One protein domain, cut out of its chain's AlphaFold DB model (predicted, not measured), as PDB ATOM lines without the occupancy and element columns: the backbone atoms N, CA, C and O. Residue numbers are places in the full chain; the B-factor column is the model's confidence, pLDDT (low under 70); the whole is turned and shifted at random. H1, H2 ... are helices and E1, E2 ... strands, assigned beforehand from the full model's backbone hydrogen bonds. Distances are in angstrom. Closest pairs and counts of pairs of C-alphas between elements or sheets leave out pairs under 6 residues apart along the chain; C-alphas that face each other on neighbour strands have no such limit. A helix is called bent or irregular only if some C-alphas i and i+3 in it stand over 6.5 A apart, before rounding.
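Overview. This is residues 3 to 57 of the 135 residues of the protein "Hypothetical protein" of Vannella sp. CB-2014 (UniProt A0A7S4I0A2). A small two-stranded hairpin, E1 and E2, has the short helix H2 packed on its longer strand E2, while a second helix, H1, is set off from the hairpin and is about perpendicular to H2, with residues 19 to 26, the first half of H1 among them, sticking out. The last stretch, residues 50 to 57, has no named element and folds back toward E1, with the C-alphas of the first and last printed residues 5.3 A apart. The printed part has 55 residues, with two named strands and two named helices in the order E1, E2, H1, H2; the sheet is E1 - E2, antiparallel, and the class is mixed, helices and strands. The whole is compact, with a radius of gyration of the C-alphas of 11.0 A, and rounded, spanning 27 by 25 by 18 A.

Arrangement. The sheet consists of E1, residues 3 to 5, and E2, residues 11 to 17, which form a hairpin of antiparallel neighbours. The angle between their N-to-C directions is 154 degrees. C-alphas 5 and 11 face each other at 4.0 A, and C-alphas 3 and 16 at 5.0 A. Across the pair, N 12 and O 4 are within hydrogen-bond range at 2.9 A. H2, residues 42 to 49, has 6 pairs of C-alphas within 8 A of E2. The closest C-alphas of the two are those of Ala 13 and Gln 43, 5.0 A apart, and the centres are 10.2 A apart. Within 10 A, H2 and the sheet make 17 pairs of C-alphas, with E2 as the strand and residues 42 to 47 as the part of H2 in them. H2 and E1 are apart. H1, residues 22 to 31, is close to H2 but not clearly touching it, with 2 pairs of C-alphas within 8 A. The closest C-alphas of H1 and H2 are those of Met 28 and Tyr 49, 7.4 A apart. The lines of the two helices are about perpendicular, at 85 degrees, and their centres are 13.0 A apart. H1 and E1 are apart. In both H1 and H2, every O i to N i+4 pair is within hydrogen-bond range.

Along the chain. E1 runs from Val 3 to Pro 5, and its first C-alpha, also the first one printed, is at (222.404, 231.724, 238.271). E2 runs from Phe 11 to Val 17 and measures 12.4 A from first to last C-alpha. H1 runs from Lys 22, with its C-alpha at (228.951, 237.533, 256.184), to Lys 31, and measures 14.4 A. H2 runs from Asp 42 to Tyr 49 and measures 10.1 A, with C-alpha 49 at (232.008, 240.464, 241.211). Neither helix is bent or irregular. By number of residues, H1 is the longest helix with 10 and E2 the longest strand with 7.

Size, cuts and confidence. The two C-alphas farthest apart are those of Cys 7 and Lys 22, at 30.0 A. Residues 19 to 26, of which 22 to 26 belong to H1, stand free. Without them the body has 47 residues, spans 28 by 20 by 18 A and has a radius of gyration of 10.2 A. The links from E1 to E2 and from E2 to H1 are tight, with 5 and 4 residues between the elements. The link from H1 to H2 is short but not tight, with 10 residues between them, and no link is long. The printed part has no cut from residue 3 to residue 57, and the full chain has 135 residues. The mean pLDDT of the printed part of this model is 95.0, and no printed residue is under 70.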
ATOM      1  N   VAL A   3     223.230 230.699 238.914       96.75
ATOM      2  CA  VAL A   3     222.404 231.724 238.271       96.75
ATOM      3  C   VAL A   3     222.027 231.270 236.871       96.75
ATOM      4  O   VAL A   3     222.680 230.394 236.301       96.75
ATOM      5  N   VAL A   4     220.961 231.839 236.322       92.00
ATOM      6  CA  VAL A   4     220.571 231.577 234.935       92.00
ATOM      7  C   VAL A   4     221.360 232.512 234.015       92.00
ATOM      8  O   VAL A   4     221.368 233.720 234.271       92.00
ATOM      9  N   PRO A   5     222.038 231.982 232.982       88.38
ATOM     10  CA  PRO A   5     222.704 232.816 231.988       88.38
ATOM     11  C   PRO A   5     221.738 233.796 231.301       88.38
ATOM     12  O   PRO A   5     220.585 233.458 231.053       88.38
ATOM     13  N   ASP A   6     222.248 234.973 230.965       85.25
ATOM     14  CA  ASP A   6     221.604 236.018 230.159       85.25
ATOM     15  C   ASP A   6     222.423 236.167 228.856       85.25
ATOM     16  O   ASP A   6     223.245 235.307 228.544       85.25
ATOM     17  N   CYS A   7     222.248 237.197 228.032       77.31
ATOM     18  CA  CYS A   7     223.036 237.279 226.799       77.31
ATOM     19  C   CYS A   7     224.556 237.389 227.066       77.31
ATOM     20  O   CYS A   7     225.014 238.183 227.891       77.31
ATOM     21  N   CYS A   8     225.338 236.647 226.273       77.06
ATOM     22  CA  CYS A   8     226.807 236.587 226.307       77.06
ATOM     23  C   CYS A   8     227.338 235.918 227.588       77.06
ATOM     24  O   CYS A   8     226.771 234.941 228.063       77.06
ATOM     25  N   ASP A   9     228.440 236.428 228.140       82.50
ATOM     26  CA  ASP A   9     229.082 235.893 229.347       82.50
ATOM     27  C   ASP A   9     228.441 236.411 230.649       82.50
ATOM     28  O   ASP A   9     229.044 236.329 231.724       82.50
ATOM     29  N   TYR A  10     227.236 236.976 230.549       90.38
ATOM     30  CA  TYR A  10     226.499 237.526 231.676       90.38
ATOM     31  C   TYR A  10     225.402 236.577 232.153       90.38
ATOM     32  O   TYR A  10     224.959 235.671 231.449       90.38
ATOM     33  N   PHE A  11     224.941 236.805 233.375       93.38
ATOM     34  CA  PHE A  11     223.803 236.124 233.973       93.38
ATOM     35  C   PHE A  11     222.752 237.119 234.460       93.38
ATOM     36  O   PHE A  11     223.069 238.270 234.777       93.38
ATOM     37  N   ASN A  12     221.514 236.643 234.585       94.56
ATOM     38  CA  ASN A  12     220.420 237.414 235.158       94.56
ATOM     39  C   ASN A  12     220.417 237.262 236.686       94.56
ATOM     40  O   ASN A  12     220.464 236.143 237.208       94.56
ATOM     41  N   ALA A  13     220.354 238.377 237.417       96.69
ATOM     42  CA  ALA A  13     220.418 238.370 238.883       96.69
ATOM     43  C   ALA A  13     219.052 238.169 239.572       96.69
ATOM     44  O   ALA A  13     218.994 238.071 240.797       96.69
ATOM     45  N   GLY A  14     217.956 238.051 238.815       96.25
ATOM     46  CA  GLY A  14     216.604 237.904 239.365       96.25
ATOM     47  C   GLY A  14     216.372 236.614 240.155       96.25
ATOM     48  O   GLY A  14     215.558 236.595 241.079       96.25
ATOM     49  N   VAL A  15     217.107 235.541 239.837       97.50
ATOM     50  CA  VAL A  15     217.070 234.269 240.572       97.50
ATOM     51  C   VAL A  15     218.487 233.763 240.797       97.50
ATOM     52  O   VAL A  15     219.248 233.540 239.856       97.50
ATOM     53  N   MET A  16     218.832 233.536 242.065       97.50
ATOM     54  CA  MET A  16     220.171 233.119 242.470       97.50
ATOM     55  C   MET A  16     220.113 232.029 243.539       97.50
ATOM     56  O   MET A  16     219.334 232.105 244.488       97.50
ATOM     57  N   VAL A  17     221.014 231.054 243.436       98.12
ATOM     58  CA  VAL A  17     221.313 230.100 244.509       98.12
ATOM     59  C   VAL A  17     222.644 230.486 245.145       98.12
ATOM     60  O   VAL A  17     223.709 230.453 244.511       98.12
ATOM     61  N   LEU A  18     222.591 230.846 246.426       96.44
ATOM     62  CA  LEU A  18     223.738 231.327 247.190       96.44
ATOM     63  C   LEU A  18     223.876 230.613 248.536       96.44
ATOM     64  O   LEU A  18     222.913 230.105 249.101       96.44
ATOM     65  N   SER A  19     225.107 230.588 249.046       96.94
ATOM     66  CA  SER A  19     225.409 230.204 250.425       96.94
ATOM     67  C   SER A  19     225.671 231.495 251.199       96.94
ATOM     68  O   SER A  19     226.679 232.153 250.919       96.94
ATOM     69  N   PRO A  20     224.781 231.904 252.121       97.00
ATOM     70  CA  PRO A  20     224.958 233.142 252.865       97.00
ATOM     71  C   PRO A  20     226.268 233.128 253.654       97.00
ATOM     72  O   PRO A  20     226.537 232.209 254.429       97.00
ATOM     73  N   ARG A  21     227.098 234.156 253.462       97.94
ATOM     74  CA  ARG A  21     228.370 234.324 254.174       97.94
ATOM     75  C   ARG A  21     228.609 235.797 254.461       97.94
ATOM     76  O   ARG A  21     228.749 236.593 253.536       97.94
ATOM     77  N   LYS A  22     228.723 236.147 255.745       98.38
ATOM     78  CA  LYS A  22     228.951 237.533 256.184       98.38
ATOM     79  C   LYS A  22     230.217 238.142 255.571       98.38
ATOM     80  O   LYS A  22     230.197 239.297 255.169       98.38
ATOM     81  N   SER A  23     231.288 237.358 255.457       98.56
ATOM     82  CA  SER A  23     232.548 237.811 254.856       98.56
ATOM     83  C   SER A  23     232.406 238.180 253.378       98.56
ATOM     84  O   SER A  23     232.977 239.180 252.959       98.56
ATOM     85  N   ILE A  24     231.626 237.415 252.607       98.12
ATOM     86  CA  ILE A  24     231.345 237.703 251.192       98.12
ATOM     87  C   ILE A  24     230.479 238.956 251.064       98.12
ATOM     88  O   ILE A  24     230.776 239.814 250.245       98.12
ATOM     89  N   PHE A  25     229.460 239.107 251.914       98.38
ATOM     90  CA  PHE A  25     228.633 240.314 251.938       98.38
ATOM     91  C   PHE A  25     229.464 241.583 252.189       98.38
ATOM     92  O   PHE A  25     229.428 242.510 251.388       98.38
ATOM     93  N   GLN A  26     230.296 241.582 253.234       98.75
ATOM     94  CA  GLN A  26     231.175 242.715 253.554       98.75
ATOM     95  C   GLN A  26     232.215 242.990 252.460       98.75
ATOM     96  O   GLN A  26     232.635 244.127 252.257       98.75
ATOM     97  N   ASP A  27     232.673 241.946 251.771       98.62
ATOM     98  CA  ASP A  27     233.577 242.098 250.639       98.62
ATOM     99  C   ASP A  27     232.885 242.726 249.423       98.62
ATOM    100  O   ASP A  27     233.462 243.615 248.798       98.62
ATOM    101  N   MET A  28     231.643 242.322 249.127       98.19
ATOM    102  CA  MET A  28     230.817 242.961 248.101       98.19
ATOM    103  C   MET A  28     230.621 244.448 248.412       98.19
ATOM    104  O   MET A  28     230.911 245.268 247.548       98.19
ATOM    105  N   GLU A  29     230.252 244.812 249.647       98.38
ATOM    106  CA  GLU A  29     230.073 246.218 250.049       98.38
ATOM    107  C   GLU A  29     231.323 247.073 249.790       98.38
ATOM    108  O   GLU A  29     231.227 248.161 249.222       98.38
ATOM    109  N   ARG A  30     232.518 246.566 250.132       98.56
ATOM    110  CA  ARG A  30     233.786 247.270 249.862       98.56
ATOM    111  C   ARG A  30     234.092 247.424 248.372       98.56
ATOM    112  O   ARG A  30     234.839 248.327 248.006       98.56
ATOM    113  N   LYS A  31     233.557 246.543 247.523       98.38
ATOM    114  CA  LYS A  31     233.785 246.541 246.073       98.38
ATOM    115  C   LYS A  31     232.746 247.327 245.281       98.38
ATOM    116  O   LYS A  31     233.039 247.644 244.132       98.38
ATOM    117  N   ILE A  32     231.604 247.694 245.869       97.50
ATOM    118  CA  ILE A  32     230.581 248.537 245.219       97.50
ATOM    119  C   ILE A  32     231.185 249.784 244.541       97.50
ATOM    120  O   ILE A  32     230.888 250.000 243.371       97.50
ATOM    121  N   PRO A  33     232.051 250.592 245.191       97.06
ATOM    122  CA  PRO A  33     232.624 251.774 244.539       97.06
ATOM    123  C   PRO A  33     233.811 251.464 243.609       97.06
ATOM    124  O   PRO A  33     234.344 252.384 242.994       97.06
ATOM    125  N   LEU A  34     234.274 250.211 243.548       97.88
ATOM    126  CA  LEU A  34     235.512 249.818 242.863       97.88
ATOM    127  C   LEU A  34     235.260 249.070 241.555       97.88
ATOM    128  O   LEU A  34     236.025 249.227 240.606       97.88
ATOM    129  N   LEU A  35     234.232 248.222 241.519       97.69
ATOM    130  CA  LEU A  35     233.910 247.426 240.342       97.69
ATOM    131  C   LEU A  35     232.992 248.207 239.394       97.69
ATOM    132  O   LEU A  35     232.044 248.849 239.854       97.69
ATOM    133  N   PRO A  36     233.228 248.145 238.072       96.12
ATOM    134  CA  PRO A  36     232.277 248.677 237.110       96.12
ATOM    135  C   PRO A  36     230.961 247.890 237.155       96.12
ATOM    136  O   PRO A  36     230.946 246.683 237.378       96.12
ATOM    137  N   SER A  37     229.857 248.582 236.883       96.06
ATOM    138  CA  SER A  37     228.548 247.973 236.645       96.06
ATOM    139  C   SER A  37     227.974 248.557 235.358       96.06
ATOM    140  O   SER A  37     227.833 249.777 235.234       96.06
ATOM    141  N   TYR A  38     227.693 247.693 234.379       92.81
ATOM    142  CA  TYR A  38     227.250 248.121 233.050       92.81
ATOM    143  C   TYR A  38     225.815 248.670 233.047       92.81
ATOM    144  O   TYR A  38     225.481 249.498 232.202       92.81
ATOM    145  N   ASP A  39     224.980 248.241 233.995       93.69
ATOM    146  CA  ASP A  39     223.584 248.665 234.153       93.69
ATOM    147  C   ASP A  39     223.370 249.592 235.362       93.69
ATOM    148  O   ASP A  39     222.274 250.120 235.546       93.69
ATOM    149  N   LYS A  40     224.416 249.821 236.174       93.19
ATOM    150  CA  LYS A  40     224.370 250.535 237.466       93.19
ATOM    151  C   LYS A  40     223.438 249.888 238.503       93.19
ATOM    152  O   LYS A  40     223.143 250.512 239.522       93.19
ATOM    153  N   GLY A  41     222.988 248.667 238.245       94.56
ATOM    154  CA  GLY A  41     222.168 247.850 239.120       94.56
ATOM    155  C   GLY A  41     222.974 246.732 239.774       94.56
ATOM    156  O   GLY A  41     224.206 246.657 239.677       94.56
ATOM    157  N   ASP A  42     222.247 245.858 240.459       96.88
ATOM    158  CA  ASP A  42     222.784 244.665 241.098       96.88
ATOM    159  C   ASP A  42     223.291 243.651 240.070       96.88
ATOM    160  O   ASP A  42     224.367 243.095 240.277       96.88
ATOM    161  N   GLN A  43     222.590 243.457 238.947       96.19
ATOM    162  CA  GLN A  43     223.001 242.492 237.931       96.19
ATOM    163  C   GLN A  43     224.374 242.839 237.347       96.19
ATOM    164  O   GLN A  43     225.257 241.980 237.350       96.19
ATOM    165  N   GLY A  44     224.612 244.080 236.922       96.62
ATOM    166  CA  GLY A  44     225.921 244.491 236.418       96.62
ATOM    167  C   GLY A  44     227.034 244.388 237.459       96.62
ATOM    168  O   GLY A  44     228.122 243.906 237.142       96.62
ATOM    169  N   PHE A  45     226.762 244.761 238.715       98.25
ATOM    170  CA  PHE A  45     227.735 244.612 239.801       98.25
ATOM    171  C   PHE A  45     228.068 243.138 240.074       98.25
ATOM    172  O   PHE A  45     229.238 242.772 240.183       98.25
ATOM    173  N   LEU A  46     227.048 242.282 240.182       97.94
ATOM    174  CA  LEU A  46     227.215 240.863 240.483       97.94
ATOM    175  C   LEU A  46     227.929 240.131 239.350       97.94
ATOM    176  O   LEU A  46     228.770 239.278 239.635       97.94
ATOM    177  N   ASN A  47     227.643 240.479 238.094       97.50
ATOM    178  CA  ASN A  47     228.338 239.934 236.932       97.50
ATOM    179  C   ASN A  47     229.842 240.215 236.976       97.50
ATOM    180  O   ASN A  47     230.637 239.324 236.684       97.50
ATOM    181  N   GLU A  48     230.247 241.413 237.401       97.56
ATOM    182  CA  GLU A  48     231.669 241.720 237.562       97.56
ATOM    183  C   GLU A  48     232.259 241.079 238.833       97.56
ATOM    184  O   GLU A  48     233.360 240.533 238.792       97.56
ATOM    185  N   TYR A  49     231.531 241.065 239.956       98.12
ATOM    186  CA  TYR A  49     232.008 240.464 241.211       98.12
ATOM    187  C   TYR A  49     232.233 238.947 241.098       98.12
ATOM    188  O   TYR A  49     233.226 238.427 241.611       98.12
ATOM    189  N   TYR A  50     231.319 238.233 240.433       97.31
ATOM    190  CA  TYR A  50     231.370 236.781 240.226       97.31
ATOM    191  C   TYR A  50     231.920 236.382 238.856       97.31
ATOM    192  O   TYR A  50     231.770 235.228 238.457       97.31
ATOM    193  N   LYS A  51     232.565 237.296 238.128       95.69
ATOM    194  CA  LYS A  51     233.098 237.043 236.787       95.69
ATOM    195  C   LYS A  51     233.924 235.758 236.741       95.69
ATOM    196  O   LYS A  51     234.834 235.563 237.546       95.69
ATOM    197  N   ASN A  52     233.595 234.872 235.800       93.19
ATOM    198  CA  ASN A  52     234.205 233.543 235.636       93.19
ATOM    199  C   ASN A  52     234.075 232.594 236.851       93.19
ATOM    200  O   ASN A  52     234.753 231.569 236.901       93.19
ATOM    201  N   ASN A  53     233.236 232.912 237.841       95.44
ATOM    202  CA  ASN A  53     233.056 232.140 239.072       95.44
ATOM    203  C   ASN A  53     231.571 232.002 239.445       95.44
ATOM    204  O   ASN A  53     231.120 232.381 240.532       95.44
ATOM    205  N   TRP A  54     230.802 231.446 238.518       95.44
ATOM    206  CA  TRP A  54     229.390 231.149 238.698       95.44
ATOM    207  C   TRP A  54     229.027 229.832 238.005       95.44
ATOM    208  O   TRP A  54     229.747 229.343 237.138       95.44
ATOM    209  N   HIS A  55     227.928 229.218 238.439       94.56
ATOM    210  CA  HIS A  55     227.411 227.975 237.866       94.56
ATOM    211  C   HIS A  55     226.097 228.227 237.133       94.56
ATOM    212  O   HIS A  55     225.272 229.016 237.593       94.56
ATOM    213  N   HIS A  56     225.887 227.512 236.032       90.56
ATOM    214  CA  HIS A  56     224.719 227.688 235.179       90.56
ATOM    215  C   HIS A  56     223.513 226.939 235.758       90.56
ATOM    216  O   HIS A  56     223.573 225.733 236.005       90.56
ATOM    217  N   LEU A  57     222.403 227.651 235.933       90.44
ATOM    218  CA  LEU A  57     221.079 227.079 236.137       90.44
ATOM    219  C   LEU A  57     220.343 226.978 234.790       90.44
ATOM    220  O   LEU A  57     220.557 227.817 233.914       90.44
TER     221      LEU A  57